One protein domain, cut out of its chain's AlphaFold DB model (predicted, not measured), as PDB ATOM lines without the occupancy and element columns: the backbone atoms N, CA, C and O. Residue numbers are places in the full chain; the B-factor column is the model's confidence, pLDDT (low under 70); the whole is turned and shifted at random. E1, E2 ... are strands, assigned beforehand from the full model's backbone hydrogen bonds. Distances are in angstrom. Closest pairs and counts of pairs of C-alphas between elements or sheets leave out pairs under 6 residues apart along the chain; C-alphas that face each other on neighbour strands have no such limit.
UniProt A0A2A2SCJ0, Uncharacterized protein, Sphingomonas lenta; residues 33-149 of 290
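This is residues 33 to 149 of the 290 residues of an uncharacterized protein of Sphingomonas lenta (UniProt A0A2A2SCJ0). Three small antiparallel sheets stand face to face in a row, like three slices set side by side, and together they make a flat slab: E1 E2 E3 at one end, E4 E5 E6 in the middle, E7 E8 E9 E10 at the other end. E1, E4 and E7 lie toward one broad side of the slab and E3, E6 and E10 toward the other, where part of the long link after E6 folds back along E6, residues 102 to 103 pairing with residues 93 to 94. The printed part has 117 residues with ten named strands, E1 to E10 in order along the chain, and no named helix; the class is all strand. The whole is compact, with a radius of gyration of the C-alphas of 13.6 A, and the C-alphas span 40 by 39 by 19 A.

E1 is residues 33 to 37 and begins at C-alpha 33, (460.705, 462.181, 400.298). E2 is residues 40 to 45, and E3 is the three residues 48 to 50. E4, residues 61 to 70, measures 26.4 A from first to last C-alpha and begins at C-alpha 61, (453.861, 451.436, 400.600). E5 is residues 73 to 81, 25.7 A long, and E6 is residues 88 to 95, 22.6 A long. E7 is residues 115 to 119. E8, residues 122 to 130, is 23.7 A long. E9, residues 133 to 142, is 25.9 A from end to end and bends by 51 degrees at residue 136. E10 is residues 145 to 148 and ends at C-alpha 148, (474.742, 439.272, 398.142).

The three sheets form a stack of sheets, face to face in turn, and each is a meander, each strand the antiparallel neighbour of the one before. In the first, E1 and E2 form a hairpin, with N 35 and O 42 within hydrogen-bond range at 2.9 A; E2 and E3 form another, with N 45 and O 48 at 2.8 A. This sheet and E4 E5 E6 are face to face, 10.7 A centre to centre where they face each other, their strands at 25 degrees; the closest C-alphas of E2 and E4 are those of Gln 41 and Leu 62, 6.5 A apart. In the sheet E4 E5 E6, which is strongly twisted, N 68 and O 75 are 2.8 A apart across E4 and E5, and N 78 and O 91 are 2.9 A apart across E5 and E6. This sheet and E7 E8 E9 E10 are face to face, 9.7 A centre to centre where they face each other, their strands at 28 degrees. The closest C-alphas of E4 and E7 are those of Val 70 and Val 118, 6.9 A apart; those of E6 and E9 are Val 92 and Tyr 141, 7.2 A apart. In the last sheet, only just strongly twisted, with C-alphas up to 4.3 A off its best plane, the edge strands are E7 and E10. Within hydrogen-bond range are N 117 and O 124 across E7 and E8, 2.9 A apart, N 125 and O 139 across E8 and E9, 2.8 A apart, and N 140 and O 147 across E9 and E10, 2.8 A apart. E1 and E3 are each apart from E7, E8, E9 and E10.

The two C-alphas farthest apart are those of Gly 98 and Ala 132, 41.5 A. The printed part has no cut. The one long link is E6 to E7, residues 96 to 114, whose C-alphas lie 7 to 21 A from the mean of the C-alphas; E3 to E4 and E5 to E6 are short links, and the other six are tight. The mean pLDDT of the printed part is 89.8, and residue 85 alone is under 70.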
ATOM      1  N   ALA A  33     462.059 462.252 399.765       95.50
ATOM      2  CA  ALA A  33     460.705 462.181 400.298       95.50
ATOM      3  C   ALA A  33     459.891 461.118 399.567       95.50
ATOM      4  O   ALA A  33     460.030 460.948 398.357       95.50
ATOM      5  N   ILE A  34     459.009 460.440 400.298       96.56
ATOM      6  CA  ILE A  34     457.943 459.648 399.686       96.56
ATOM      7  C   ILE A  34     456.783 460.595 399.395       96.56
ATOM      8  O   ILE A  34     456.332 461.319 400.282       96.56
ATOM      9  N   VAL A  35     456.338 460.622 398.145       96.25
ATOM     10  CA  VAL A  35     455.245 461.481 397.678       96.25
ATOM     11  C   VAL A  35     454.193 460.646 396.965       96.25
ATOM     12  O   VAL A  35     454.481 459.557 396.479       96.25
ATOM     13  N   SER A  36     452.974 461.164 396.873       93.69
ATOM     14  CA  SER A  36     451.948 460.588 396.005       93.69
ATOM     15  C   SER A  36     452.157 461.057 394.564       93.69
ATOM     16  O   SER A  36     452.317 462.253 394.320       93.69
ATOM     17  N   ALA A  37     452.130 460.125 393.615       88.50
ATOM     18  CA  ALA A  37     452.165 460.373 392.178       88.50
ATOM     19  C   ALA A  37     450.956 459.676 391.533       88.50
ATOM     20  O   ALA A  37     451.010 458.510 391.148       88.50
ATOM     21  N   GLY A  38     449.826 460.386 391.469       88.06
ATOM     22  CA  GLY A  38     448.547 459.791 391.079       88.06
ATOM     23  C   GLY A  38     448.035 458.826 392.151       88.06
ATOM     24  O   GLY A  38     447.886 459.218 393.307       88.06
ATOM     25  N   SER A  39     447.765 457.577 391.767       85.50
ATOM     26  CA  SER A  39     447.342 456.502 392.677       85.50
ATOM     27  C   SER A  39     448.505 455.712 393.289       85.50
ATOM     28  O   SER A  39     448.260 454.808 394.081       85.50
ATOM     29  N   GLU A  40     449.752 456.024 392.927       88.12
ATOM     30  CA  GLU A  40     450.951 455.318 393.391       88.12
ATOM     31  C   GLU A  40     451.805 456.201 394.313       88.12
ATOM     32  O   GLU A  40     451.678 457.431 394.344       88.12
ATOM     33  N   GLN A  41     452.699 455.572 395.077       94.94
ATOM     34  CA  GLN A  41     453.745 456.275 395.818       94.94
ATOM     35  C   GLN A  41     455.030 456.344 394.992       94.94
ATOM     36  O   GLN A  41     455.411 455.384 394.332       94.94
ATOM     37  N   ALA A  42     455.722 457.474 395.077       95.69
ATOM     38  CA  ALA A  42     456.955 457.757 394.361       95.69
ATOM     39  C   ALA A  42     458.046 458.249 395.317       95.69
ATOM     40  O   ALA A  42     457.765 458.782 396.394       95.69
ATOM     41  N   VAL A  43     459.305 458.122 394.899       96.69
ATOM     42  CA  VAL A  43     460.457 458.692 395.609       96.69
ATOM     43  C   VAL A  43     460.844 460.003 394.935       96.69
ATOM     44  O   VAL A  43     461.280 460.012 393.786       96.69
ATOM     45  N   ARG A  44     460.717 461.121 395.648       95.94
ATOM     46  CA  ARG A  44     461.188 462.433 395.196       95.94
ATOM     47  C   ARG A  44     462.596 462.705 395.725       95.94
ATOM     48  O   ARG A  44     462.842 462.563 396.921       95.94
ATOM     49  N   LEU A  45     463.496 463.119 394.835       93.44
ATOM     50  CA  LEU A  45     464.903 463.447 395.082       93.44
ATOM     51  C   LEU A  45     465.216 464.834 394.516       93.44
ATOM     52  O   LEU A  45     465.649 464.978 393.369       93.44
ATOM     53  N   GLY A  46     465.001 465.873 395.325       89.44
ATOM     54  CA  GLY A  46     464.988 467.244 394.810       89.44
ATOM     55  C   GLY A  46     463.906 467.394 393.737       89.44
ATOM     56  O   GLY A  46     462.735 467.148 394.020       89.44
ATOM     57  N   ASP A  47     464.309 467.738 392.514       89.31
ATOM     58  CA  ASP A  47     463.393 467.966 391.385       89.31
ATOM     59  C   ASP A  47     463.030 466.684 390.613       89.31
ATOM     60  O   ASP A  47     462.123 466.692 389.784       89.31
ATOM     61  N   VAL A  48     463.719 465.569 390.877       93.06
ATOM     62  CA  VAL A  48     463.461 464.292 390.197       93.06
ATOM     63  C   VAL A  48     462.445 463.479 390.993       93.06
ATOM     64  O   VAL A  48     462.592 463.312 392.202       93.06
ATOM     65  N   THR A  49     461.431 462.937 390.318       95.19
ATOM     66  CA  THR A  49     460.455 462.013 390.916       95.19
ATOM     67  C   THR A  49     460.559 460.643 390.257       95.19
ATOM     68  O   THR A  49     460.424 460.516 389.045       95.19
ATOM     69  N   LEU A  50     460.795 459.618 391.070       94.44
ATOM     70  CA  LEU A  50     460.882 458.218 390.673       94.44
ATOM     71  C   LEU A  50     459.576 457.512 391.029       94.44
ATOM     72  O   LEU A  50     459.381 457.108 392.176       94.44
ATOM     73  N   SER A  51     458.682 457.361 390.053       91.69
ATOM     74  CA  SER A  51     457.350 456.786 390.286       91.69
ATOM     75  C   SER A  51     457.370 455.292 390.599       91.69
ATOM     76  O   SER A  51     456.518 454.813 391.331       91.69
ATOM     77  N   ARG A  52     458.345 454.539 390.071       89.94
ATOM     78  CA  ARG A  52     458.397 453.073 390.208       89.94
ATOM     79  C   ARG A  52     459.804 452.580 390.539       89.94
ATOM     80  O   ARG A  52     460.443 451.941 389.705       89.94
ATOM     81  N   PRO A  53     460.308 452.852 391.754       91.38
ATOM     82  CA  PRO A  53     461.665 452.468 392.128       91.38
ATOM     83  C   PRO A  53     461.856 450.941 392.203       91.38
ATOM     84  O   PRO A  53     462.983 450.474 392.152       91.38
ATOM     85  N   PHE A  54     460.775 450.151 392.256       89.69
ATOM     86  CA  PHE A  54     460.808 448.680 392.236       89.69
ATOM     87  C   PHE A  54     460.500 448.068 390.852       89.69
ATOM     88  O   PHE A  54     460.267 446.860 390.734       89.69
ATOM     89  N   GLY A  55     460.479 448.883 389.790       86.56
ATOM     90  CA  GLY A  55     460.191 448.430 388.430       86.56
ATOM     91  C   GLY A  55     458.810 447.776 388.312       86.56
ATOM     92  O   GLY A  55     457.792 448.376 388.658       86.56
ATOM     93  N   ALA A  56     458.773 446.538 387.813       78.69
ATOM     94  CA  ALA A  56     457.540 445.770 387.621       78.69
ATOM     95  C   ALA A  56     456.930 445.212 388.923       78.69
ATOM     96  O   ALA A  56     455.795 444.742 388.900       78.69
ATOM     97  N   GLN A  57     457.658 445.245 390.043       77.31
ATOM     98  CA  GLN A  57     457.184 444.678 391.304       77.31
ATOM     99  C   GLN A  57     456.166 445.613 391.962       77.31
ATOM    100  O   GLN A  57     456.397 446.818 392.066       77.31
ATOM    101  N   LEU A  58     455.044 445.047 392.406       75.44
ATOM    102  CA  LEU A  58     453.995 445.784 393.102       75.44
ATOM    103  C   LEU A  58     454.399 445.996 394.563       75.44
ATOM    104  O   LEU A  58     454.722 445.039 395.265       75.44
ATOM    105  N   VAL A  59     454.389 447.254 394.995       86.44
ATOM    106  CA  VAL A  59     454.599 447.670 396.383       86.44
ATOM    107  C   VAL A  59     453.500 448.662 396.747       86.44
ATOM    108  O   VAL A  59     453.256 449.625 396.024       86.44
ATOM    109  N   ASP A  60     452.826 448.408 397.860       87.25
ATOM    110  CA  ASP A  60     451.694 449.194 398.346       87.25
ATOM    111  C   ASP A  60     452.158 450.430 399.119       87.25
ATOM    112  O   ASP A  60     451.492 451.467 399.114       87.25
ATOM    113  N   ARG A  61     453.298 450.328 399.818       92.25
ATOM    114  CA  ARG A  61     453.861 451.436 400.600       92.25
ATOM    115  C   ARG A  61     455.362 451.544 400.416       92.25
ATOM    116  O   ARG A  61     456.072 450.549 400.373       92.25
ATOM    117  N   LEU A  62     455.847 452.772 400.379       95.50
ATOM    118  CA  LEU A  62     457.249 453.132 400.345       95.50
ATOM    119  C   LEU A  62     457.623 453.841 401.645       95.50
ATOM    120  O   LEU A  62     456.874 454.664 402.172       95.50
ATOM    121  N   ALA A  63     458.822 453.559 402.136       95.94
ATOM    122  CA  ALA A  63     459.418 454.263 403.258       95.94
ATOM    123  C   ALA A  63     460.911 454.484 403.015       95.94
ATOM    124  O   ALA A  63     461.609 453.619 402.483       95.94
ATOM    125  N   VAL A  64     461.430 455.631 403.451       96.12
ATOM    126  CA  VAL A  64     462.879 455.858 403.497       96.12
ATOM    127  C   VAL A  64     463.415 455.159 404.743       96.12
ATOM    128  O   VAL A  64     463.218 455.634 405.858       96.12
ATOM    129  N   ALA A  65     464.090 454.026 404.560       95.94
ATOM    130  CA  ALA A  65     464.678 453.258 405.657       95.94
ATOM    131  C   ALA A  65     465.993 453.875 406.164       95.94
ATOM    132  O   ALA A  65     466.373 453.678 407.313       95.94
ATOM    133  N   GLY A  66     466.702 454.628 405.319       96.00
ATOM    134  CA  GLY A  66     467.899 455.358 405.730       96.00
ATOM    135  C   GLY A  66     468.535 456.149 404.595       96.00
ATOM    136  O   GLY A  66     468.254 455.916 403.422       96.00
ATOM    137  N   SER A  67     469.402 457.098 404.948       96.44
ATOM    138  CA  SER A  67     470.154 457.919 403.994       96.44
ATOM    139  C   SER A  67     471.624 457.992 404.391       96.44
ATOM    140  O   SER A  67     471.951 458.294 405.536       96.44
ATOM    141  N   TYR A  68     472.509 457.761 403.429       95.88
ATOM    142  CA  TYR A  68     473.938 457.555 403.642       95.88
ATOM    143  C   TYR A  68     474.752 458.397 402.657       95.88
ATOM    144  O   TYR A  68     474.278 458.748 401.576       95.88
ATOM    145  N   ALA A  69     475.981 458.749 403.030       94.06
ATOM    146  CA  ALA A  69     476.928 459.429 402.149       94.06
ATOM    147  C   ALA A  69     478.130 458.517 401.883       94.06
ATOM    148  O   ALA A  69     478.745 458.025 402.828       94.06
ATOM    149  N   VAL A  70     478.469 458.303 400.611       92.69
ATOM    150  CA  VAL A  70     479.578 457.438 400.182       92.69
ATOM    151  C   VAL A  70     480.332 458.131 399.058       92.69
ATOM    152  O   VAL A  70     479.753 458.395 398.011       92.69
ATOM    153  N   ASN A  71     481.613 458.453 399.262       89.31
ATOM    154  CA  ASN A  71     482.473 459.073 398.242       89.31
ATOM    155  C   ASN A  71     481.833 460.301 397.554       89.31
ATOM    156  O   ASN A  71     481.873 460.440 396.335       89.31
ATOM    157  N   GLY A  72     481.176 461.170 398.331       87.50
ATOM    158  CA  GLY A  72     480.493 462.367 397.816       87.50
ATOM    159  C   GLY A  72     479.134 462.117 397.143       87.50
ATOM    160  O   GLY A  72     478.483 463.072 396.723       87.50
ATOM    161  N   ARG A  73     478.678 460.863 397.073       92.12
ATOM    162  CA  ARG A  73     477.360 460.454 396.565       92.12
ATOM    163  C   ARG A  73     476.389 460.232 397.721       92.12
ATOM    164  O   ARG A  73     476.803 459.874 398.829       92.12
ATOM    165  N   ARG A  74     475.095 460.455 397.481       95.12
ATOM    166  CA  ARG A  74     474.025 460.189 398.455       95.12
ATOM    167  C   ARG A  74     473.324 458.895 398.083       95.12
ATOM    168  O   ARG A  74     472.911 458.735 396.944       95.12
ATOM    169  N   LEU A  75     473.207 457.987 399.041       97.00
ATOM    170  CA  LEU A  75     472.520 456.712 398.881       97.00
ATOM    171  C   LEU A  75     471.306 456.696 399.801       97.00
ATOM    172  O   LEU A  75     471.442 456.946 400.999       97.00
ATOM    173  N   HIS A  76     470.139 456.382 399.260       97.25
ATOM    174  CA  HIS A  76     468.895 456.279 400.010       97.25
ATOM    175  C   HIS A  76     468.412 454.835 399.959       97.25
ATOM    176  O   HIS A  76     468.157 454.304 398.882       97.25
ATOM    177  N   LEU A  77     468.309 454.192 401.121       97.69
ATOM    178  CA  LEU A  77     467.713 452.866 401.232       97.69
ATOM    179  C   LEU A  77     466.198 453.041 401.310       97.69
ATOM    180  O   LEU A  77     465.691 453.610 402.280       97.69
ATOM    181  N   ILE A  78     465.490 452.567 400.292       97.44
ATOM    182  CA  ILE A  78     464.033 452.648 400.206       97.44
ATOM    183  C   ILE A  78     463.467 451.263 400.486       97.44
ATOM    184  O   ILE A  78     463.852 450.295 399.832       97.44
ATOM    185  N   ARG A  79     462.559 451.175 401.457       96.25
ATOM    186  CA  ARG A  79     461.761 449.981 401.727       96.25
ATOM    187  C   ARG A  79     460.459 450.077 400.944       96.25
ATOM    188  O   ARG A  79     459.773 451.090 401.037       96.25
ATOM    189  N   GLY A  80     460.139 449.027 400.207       93.00
ATOM    190  CA  GLY A  80     458.834 448.782 399.618       93.00
ATOM    191  C   GLY A  80     458.128 447.693 400.411       93.00
ATOM    192  O   GLY A  80     458.719 446.646 400.680       93.00
ATOM    193  N   GLU A  81     456.891 447.955 400.809       89.81
ATOM    194  CA  GLU A  81     456.016 446.984 401.445       89.81
ATOM    195  C   GLU A  81     455.017 446.452 400.423       89.81
ATOM    196  O   GLU A  81     454.370 447.250 399.751       89.81
ATOM    197  N   ALA A  82     454.895 445.133 400.300       81.62
ATOM    198  CA  ALA A  82     453.954 444.482 399.390       81.62
ATOM    199  C   ALA A  82     452.978 443.589 400.167       81.62
ATOM    200  O   ALA A  82     453.345 443.002 401.187       81.62
ATOM    201  N   ALA A  83     451.750 443.450 399.675       70.94
ATOM    202  CA  ALA A  83     450.819 442.441 400.161       70.94
ATOM    203  C   ALA A  83     451.365 441.009 399.956       70.94
ATOM    204  O   ALA A  83     451.992 440.707 398.938       70.94
ATOM    205  N   GLY A  84     451.092 440.114 400.912       70.44
ATOM    206  CA  GLY A  84     451.442 438.687 400.850       70.44
ATOM    207  C   GLY A  84     452.537 438.250 401.830       70.44
ATOM    208  O   GLY A  84     452.851 438.949 402.793       70.44
ATOM    209  N   ASP A  85     453.116 437.072 401.577       66.00
ATOM    210  CA  ASP A  85     453.990 436.357 402.528       66.00
ATOM    211  C   ASP A  85     455.413 436.928 402.648       66.00
ATOM    212  O   ASP A  85     456.157 436.578 403.565       66.00
ATOM    213  N   CYS A  86     455.813 437.821 401.736       70.06
ATOM    214  CA  CYS A  86     457.126 438.463 401.754       70.06
ATOM    215  C   CYS A  86     456.990 439.987 401.730       70.06
ATOM    216  O   CYS A  86     457.174 440.615 400.682       70.06
ATOM    217  N   PRO A  87     456.634 440.591 402.875       70.88
ATOM    218  CA  PRO A  87     456.084 441.933 402.883       70.88
ATOM    219  C   PRO A  87     457.127 443.026 402.704       70.88
ATOM    220  O   PRO A  87     456.726 444.162 402.534       70.88
ATOM    221  N   ALA A  88     458.432 442.742 402.753       84.19
ATOM    222  CA  ALA A  88     459.471 443.766 402.659       84.19
ATOM    223  C   ALA A  88     460.437 443.498 401.502       84.19
ATOM    224  O   ALA A  88     461.002 442.414 401.374       84.19
ATOM    225  N   ARG A  89     460.662 444.524 400.679       89.88
ATOM    226  CA  ARG A  89     461.722 444.585 399.668       89.88
ATOM    227  C   ARG A  89     462.451 445.912 399.777       89.88
ATOM    228  O   ARG A  89     461.918 446.889 400.297       89.88
ATOM    229  N   PHE A  90     463.672 445.957 399.276       95.38
ATOM    230  CA  PHE A  90     464.521 447.133 399.351       95.38
ATOM    231  C   PHE A  90     465.125 447.455 397.991       95.38
ATOM    232  O   PHE A  90     465.426 446.562 397.206       95.38
ATOM    233  N   VAL A  91     465.328 448.741 397.738       96.69
ATOM    234  CA  VAL A  91     466.193 449.247 396.667       96.69
ATOM    235  C   VAL A  91     467.103 450.318 397.245       96.69
ATOM    236  O   VAL A  91     466.765 450.979 398.234       96.69
ATOM    237  N   VAL A  92     468.263 450.506 396.629       97.75
ATOM    238  CA  VAL A  92     469.105 451.669 396.886       97.75
ATOM    239  C   VAL A  92     468.915 452.645 395.743       97.75
ATOM    240  O   VAL A  92     469.071 452.283 394.579       97.75
ATOM    241  N   VAL A  93     468.603 453.889 396.090       97.12
ATOM    242  CA  VAL A  93     468.600 454.995 395.141       97.12
ATOM    243  C   VAL A  93     469.833 455.850 395.378       97.12
ATOM    244  O   VAL A  93     469.995 456.467 396.433       97.12
ATOM    245  N   GLU A  94     470.715 455.871 394.393       96.00
ATOM    246  CA  GLU A  94     471.920 456.679 394.378       96.00
ATOM    247  C   GLU A  94     471.665 457.997 393.655       96.00
ATOM    248  O   GLU A  94     471.311 458.025 392.482       96.00
ATOM    249  N   ALA A  95     471.898 459.103 394.355       92.62
ATOM    250  CA  ALA A  95     471.831 460.445 393.810       92.62
ATOM    251  C   ALA A  95     473.230 461.078 393.784       92.62
ATOM    252  O   ALA A  95     473.890 461.241 394.820       92.62
ATOM    253  N   ALA A  96     473.656 461.495 392.592       87.88
ATOM    254  CA  ALA A  96     474.840 462.320 392.378       87.88
ATOM    255  C   ALA A  96     474.437 463.721 391.885       87.88
ATOM    256  O   ALA A  96     473.360 463.933 391.326       87.88
ATOM    257  N   ARG A  97     475.288 464.723 392.133       81.94
ATOM    258  CA  ARG A  97     475.029 466.090 391.656       81.94
ATOM    259  C   ARG A  97     475.108 466.129 390.131       81.94
ATOM    260  O   ARG A  97     476.114 465.716 389.571       81.94
ATOM    261  N   GLY A  98     474.068 466.672 389.498       84.69
ATOM    262  CA  GLY A  98     474.020 466.869 388.046       84.69
ATOM    263  C   GLY A  98     473.883 465.589 387.217       84.69
ATOM    264  O   GLY A  98     474.032 465.661 386.006       84.69
ATOM    265  N   ALA A  99     473.611 464.445 387.849       87.81
ATOM    266  CA  ALA A  99     473.357 463.183 387.170       87.81
ATOM    267  C   ALA A  99     471.977 462.644 387.551       87.81
ATOM    268  O   ALA A  99     471.470 462.938 388.644       87.81
ATOM    269  N   ASP A 100     471.402 461.845 386.658       91.56
ATOM    270  CA  ASP A 100     470.169 461.123 386.936       91.56
ATOM    271  C   ASP A 100     470.389 460.120 388.075       91.56
ATOM    272  O   ASP A 100     471.462 459.510 388.176       91.56
ATOM    273  N   PRO A 101     469.407 459.960 388.978       94.62
ATOM    274  CA  PRO A 101     469.516 458.989 390.047       94.62
ATOM    275  C   PRO A 101     469.537 457.564 389.486       94.62
ATOM    276  O   PRO A 101     468.750 457.211 388.609       94.62
ATOM    277  N   VAL A 102     470.417 456.735 390.037       95.44
ATOM    278  CA  VAL A 102     470.519 455.312 389.705       95.44
ATOM    279  C   VAL A 102     469.751 454.519 390.752       95.44
ATOM    280  O   VAL A 102     469.908 454.754 391.951       95.44
ATOM    281  N   VAL A 103     468.919 453.583 390.311       95.88
ATOM    282  CA  VAL A 103     468.153 452.693 391.189       95.88
ATOM    283  C   VAL A 103     468.708 451.285 391.042       95.88
ATOM    284  O   VAL A 103     468.899 450.819 389.922       95.88
ATOM    285  N   SER A 104     468.998 450.625 392.162       95.88
ATOM    286  CA  SER A 104     469.420 449.226 392.143       95.88
ATOM    287  C   SER A 104     468.284 448.288 391.750       95.88
ATOM    288  O   SER A 104     467.110 448.611 391.936       95.88
ATOM    289  N   ASP A 105     468.629 447.061 391.365       89.50
ATOM    290  CA  ASP A 105     467.653 445.973 391.379       89.50
ATOM    291  C   ASP A 105     467.064 445.786 392.793       89.50
ATOM    292  O   ASP A 105     467.771 446.008 393.792       89.50
ATOM    293  N   PRO A 106     465.784 445.385 392.914       91.12
ATOM    294  CA  PRO A 106     465.188 445.050 394.199       91.12
ATOM    295  C   PRO A 106     465.892 443.876 394.875       91.12
ATOM    296  O   PRO A 106     466.152 442.844 394.258       91.12
ATOM    297  N   PHE A 107     466.141 444.010 396.172       90.38
ATOM    298  CA  PHE A 107     466.790 443.001 397.000       90.38
ATOM    299  C   PHE A 107     466.167 442.949 398.395       90.38
ATOM    300  O   PHE A 107     465.321 443.765 398.760       90.38
ATOM    301  N   GLY A 108     466.620 441.997 399.203       89.31
ATOM    302  CA  GLY A 108     466.312 441.932 400.622       89.31
ATOM    303  C   GLY A 108     465.806 440.569 401.057       89.31
ATOM    304  O   GLY A 108     465.976 439.574 400.370       89.31
ATOM    305  N   THR A 109     465.196 440.533 402.227       83.38
ATOM    306  CA  THR A 109     464.572 439.365 402.843       83.38
ATOM    307  C   THR A 109     463.140 439.760 403.169       83.38
ATOM    308  O   THR A 109     462.834 440.948 403.246       83.38
ATOM    309  N   CYS A 110     462.266 438.802 403.456       84.44
ATOM    310  CA  CYS A 110     460.907 439.116 403.902       84.44
ATOM    311  C   CYS A 110     460.861 439.866 405.255       84.44
ATOM    312  O   CYS A 110     459.778 440.176 405.748       84.44
ATOM    313  N   SER A 111     462.015 440.152 405.872       88.25
ATOM    314  CA  SER A 111     462.129 440.955 407.081       88.25
ATOM    315  C   SER A 111     462.077 442.462 406.789       88.25
ATOM    316  O   SER A 111     462.886 442.970 406.010       88.25
ATOM    317  N   PRO A 112     461.214 443.232 407.479       90.06
ATOM    318  CA  PRO A 112     461.222 444.693 407.386       90.06
ATOM    319  C   PRO A 112     462.370 445.337 408.182       90.06
ATOM    320  O   PRO A 112     462.581 446.551 408.073       90.06
ATOM    321  N   ALA A 113     463.084 444.554 408.999       91.12
ATOM    322  CA  ALA A 113     464.126 445.010 409.908       91.12
ATOM    323  C   ALA A 113     465.494 445.061 409.208       91.12
ATOM    324  O   ALA A 113     466.365 444.227 409.446       91.12
ATOM    325  N   ALA A 114     465.691 446.051 408.338       94.44
ATOM    326  CA  ALA A 114     466.995 446.315 407.736       94.44
ATOM    327  C   ALA A 114     467.788 447.353 408.538       94.44
ATOM    328  O   ALA A 114     467.268 448.388 408.952       94.44
ATOM    329  N   SER A 115     469.081 447.098 408.690       94.56
ATOM    330  CA  SER A 115     470.083 448.067 409.129       94.56
ATOM    331  C   SER A 115     471.084 448.270 407.999       94.56
ATOM    332  O   SER A 115     471.332 447.348 407.221       94.56
ATOM    333  N   ALA A 116     471.674 449.456 407.867       96.25
ATOM    334  CA  ALA A 116     472.737 449.649 406.892       96.25
ATOM    335  C   ALA A 116     473.850 450.548 407.418       96.25
ATOM    336  O   ALA A 116     473.647 451.404 408.280       96.25
ATOM    337  N   ARG A 117     475.055 450.318 406.903       96.25
ATOM    338  CA  ARG A 117     476.258 451.079 407.237       96.25
ATOM    339  C   ARG A 117     477.150 451.225 406.017       96.25
ATOM    340  O   ARG A 117     477.200 450.346 405.160       96.25
ATOM    341  N   VAL A 118     477.904 452.314 405.968       95.62
ATOM    342  CA  VAL A 118     478.934 452.501 404.944       95.62
ATOM    343  C   VAL A 118     480.201 451.778 405.387       95.62
ATOM    344  O   VAL A 118     480.664 451.955 406.512       95.62
ATOM    345  N   SER A 119     480.765 450.958 404.507       92.94
ATOM    346  CA  SER A 119     482.013 450.242 404.752       92.94
ATOM    347  C   SER A 119     482.812 450.163 403.461       92.94
ATOM    348  O   SER A 119     482.301 449.693 402.450       92.94
ATOM    349  N   ARG A 120     484.073 450.621 403.496       88.38
ATOM    350  CA  ARG A 120     485.033 450.503 402.381       88.38
ATOM    351  C   ARG A 120     484.470 450.983 401.027       88.38
ATOM    352  O   ARG A 120     484.692 450.360 400.000       88.38
ATOM    353  N   GLY A 121     483.724 452.090 401.035       90.31
ATOM    354  CA  GLY A 121     483.154 452.680 399.816       90.31
ATOM    355  C   GLY A 121     481.885 452.003 399.280       90.31
ATOM    356  O   GLY A 121     481.419 452.393 398.214       90.31
ATOM    357  N   ALA A 122     481.308 451.043 400.008       94.38
ATOM    358  CA  ALA A 122     480.029 450.411 399.693       94.38
ATOM    359  C   ALA A 122     478.998 450.653 400.810       94.38
ATOM    360  O   ALA A 122     479.358 450.851 401.977       94.38
ATOM    361  N   LEU A 123     477.708 450.613 400.462       96.94
ATOM    362  CA  LEU A 123     476.627 450.551 401.448       96.94
ATOM    363  C   LEU A 123     476.324 449.085 401.741       96.94
ATOM    364  O   LEU A 123     475.837 448.370 400.872       96.94
ATOM    365  N   VAL A 124     476.605 448.645 402.963       96.00
ATOM    366  CA  VAL A 124     476.304 447.287 403.415       96.00
ATOM    367  C   VAL A 124     474.987 447.310 404.175       96.00
ATOM    368  O   VAL A 124     474.887 447.960 405.216       96.00
ATOM    369  N   VAL A 125     473.994 446.596 403.657       96.06
ATOM    370  CA  VAL A 125     472.663 446.427 404.243       96.06
ATOM    371  C   VAL A 125     472.585 445.040 404.866       96.06
ATOM    372  O   VAL A 125     472.889 444.056 404.203       96.06
ATOM    373  N   SER A 126     472.186 444.949 406.128       93.62
ATOM    374  CA  SER A 126     472.009 443.701 406.865       93.62
ATOM    375  C   SER A 126     470.584 443.598 407.392       93.62
ATOM    376  O   SER A 126     470.063 444.557 407.962       93.62
ATOM    377  N   MET A 127     469.961 442.440 407.205       92.56
ATOM    378  CA  MET A 127     468.590 442.165 407.635       92.56
ATOM    379  C   MET A 127     468.430 440.689 408.031       92.56
ATOM    380  O   MET A 127     469.169 439.856 407.508       92.56
ATOM    381  N   PRO A 128     467.510 440.335 408.941       88.25
ATOM    382  CA  PRO A 128     467.237 438.940 409.287       88.25
ATOM    383  C   PRO A 128     466.782 438.122 408.074       88.25
ATOM    384  O   PRO A 128     466.041 438.636 407.252       88.25
ATOM    385  N   ALA A 129     467.160 436.845 407.980       78.94
ATOM    386  CA  ALA A 129     466.800 435.987 406.841       78.94
ATOM    387  C   ALA A 129     465.288 435.870 406.565       78.94
ATOM    388  O   ALA A 129     464.881 435.705 405.413       78.94
ATOM    389  N   THR A 130     464.444 435.964 407.598       81.31
ATOM    390  CA  THR A 130     462.985 435.828 407.479       81.31
ATOM    391  C   THR A 130     462.243 436.927 408.241       81.31
ATOM    392  O   THR A 130     462.816 437.626 409.081       81.31
ATOM    393  N   ALA A 131     460.934 437.052 408.000       81.81
ATOM    394  CA  ALA A 131     460.067 437.952 408.764       81.81
ATOM    395  C   ALA A 131     460.049 437.628 410.271       81.81
ATOM    396  O   ALA A 131     459.994 438.542 411.090       81.81
ATOM    397  N   ALA A 132     460.172 436.346 410.636       82.62
ATOM    398  CA  ALA A 132     460.254 435.886 412.024       82.62
ATOM    399  C   ALA A 132     461.648 436.088 412.659       82.62
ATOM    400  O   ALA A 132     461.856 435.735 413.818       82.62
ATOM    401  N   GLY A 133     462.611 436.639 411.913       79.50
ATOM    402  CA  GLY A 133     464.001 436.777 412.331       79.50
ATOM    403  C   GLY A 133     464.919 435.755 411.657       79.50
ATOM    404  O   GLY A 133     464.732 435.394 410.493       79.50
ATOM    405  N   GLY A 134     465.940 435.303 412.382       74.38
ATOM    406  CA  GLY A 134     466.975 434.396 411.879       74.38
ATOM    407  C   GLY A 134     468.318 435.092 411.649       74.38
ATOM    408  O   GLY A 134     468.446 436.293 411.908       74.38
ATOM    409  N   PRO A 135     469.342 434.349 411.195       74.56
ATOM    410  CA  PRO A 135     470.670 434.918 411.022       74.56
ATOM    411  C   PRO A 135     470.667 436.038 409.968       74.56
ATOM    412  O   PRO A 135     469.833 436.033 409.055       74.56
ATOM    413  N   PRO A 136     471.575 437.019 410.091       81.94
ATOM    414  CA  PRO A 136     471.601 438.164 409.198       81.94
ATOM    415  C   PRO A 136     472.044 437.764 407.787       81.94
ATOM    416  O   PRO A 136     473.056 437.094 407.599       81.94
ATOM    417  N   VAL A 137     471.322 438.260 406.788       83.69
ATOM    418  CA  VAL A 137     471.719 438.275 405.380       83.69
ATOM    419  C   VAL A 137     472.257 439.668 405.070       83.69
ATOM    420  O   VAL A 137     471.587 440.666 405.362       83.69
ATOM    421  N   ARG A 138     473.470 439.762 404.509       91.12
ATOM    422  CA  ARG A 138     474.057 441.044 404.100       91.12
ATOM    423  C   ARG A 138     474.103 441.193 402.584       91.12
ATOM    424  O   ARG A 138     474.464 440.273 401.855       91.12
ATOM    425  N   PHE A 139     473.808 442.402 402.135       93.38
ATOM    426  CA  PHE A 139     473.899 442.863 400.758       93.38
ATOM    427  C   PHE A 139     474.862 444.051 400.720       93.38
ATOM    428  O   PHE A 139     474.819 444.898 401.611       93.38
ATOM    429  N   ALA A 140     475.716 444.146 399.707       94.88
ATOM    430  CA  ALA A 140     476.459 445.366 399.418       94.88
ATOM    431  C   ALA A 140     475.926 446.015 398.157       94.88
ATOM    432  O   ALA A 140     475.814 445.369 397.120       94.88
ATOM    433  N   TYR A 141     475.674 447.309 398.248       96.81
ATOM    434  CA  TYR A 141     475.441 448.160 397.102       96.81
ATOM    435  C   TYR A 141     476.721 448.919 396.742       96.81
ATOM    436  O   TYR A 141     477.323 449.580 397.602       96.81
ATOM    437  N   GLN A 142     477.096 448.864 395.464       94.56
ATOM    438  CA  GLN A 142     478.188 449.650 394.901       94.56
ATOM    439  C   GLN A 142     477.932 449.934 393.415       94.56
ATOM    440  O   GLN A 142     477.857 449.015 392.605       94.56
ATOM    441  N   GLY A 143     477.833 451.219 393.052       89.69
ATOM    442  CA  GLY A 143     477.788 451.656 391.653       89.69
ATOM    443  C   GLY A 143     476.602 451.107 390.855       89.69
ATOM    444  O   GLY A 143     476.790 450.633 389.742       89.69
ATOM    445  N   GLY A 144     475.400 451.132 391.430       90.06
ATOM    446  CA  GLY A 144     474.169 450.629 390.808       90.06
ATOM    447  C   GLY A 144     473.909 449.138 391.030       90.06
ATOM    448  O   GLY A 144     472.758 448.715 390.991       90.06
ATOM    449  N   ALA A 145     474.942 448.350 391.333       91.00
ATOM    450  CA  ALA A 145     474.810 446.913 391.536       91.00
ATOM    451  C   ALA A 145     474.632 446.556 393.017       91.00
ATOM    452  O   ALA A 145     475.293 447.119 393.896       91.00
ATOM    453  N   VAL A 146     473.772 445.571 393.280       91.56
ATOM    454  CA  VAL A 146     473.645 444.923 394.589       91.56
ATOM    455  C   VAL A 146     474.244 443.529 394.508       91.56
ATOM    456  O   VAL A 146     473.892 442.734 393.641       91.56
ATOM    457  N   ARG A 147     475.133 443.220 395.448       89.06
ATOM    458  CA  ARG A 147     475.751 441.908 395.603       89.06
ATOM    459  C   ARG A 147     475.379 441.313 396.950       89.06
ATOM    460  O   ARG A 147     475.550 441.953 397.986       89.06
ATOM    461  N   LEU A 148     474.915 440.073 396.936       84.75
ATOM    462  CA  LEU A 148     474.742 439.272 398.142       84.75
ATOM    463  C   LEU A 148     476.125 438.928 398.704       84.75
ATOM    464  O   LEU A 148     476.974 438.427 397.971       84.75
ATOM    465  N   LEU A 149     476.377 439.260 399.969       78.56
ATOM    466  CA  LEU A 149     477.697 439.056 400.573       78.56
ATOM    467  C   LEU A 149     477.842 437.672 401.167       78.56
ATOM    468  O   LEU A 149     478.899 437.062 401.039       78.56
TER     469      LEU A 149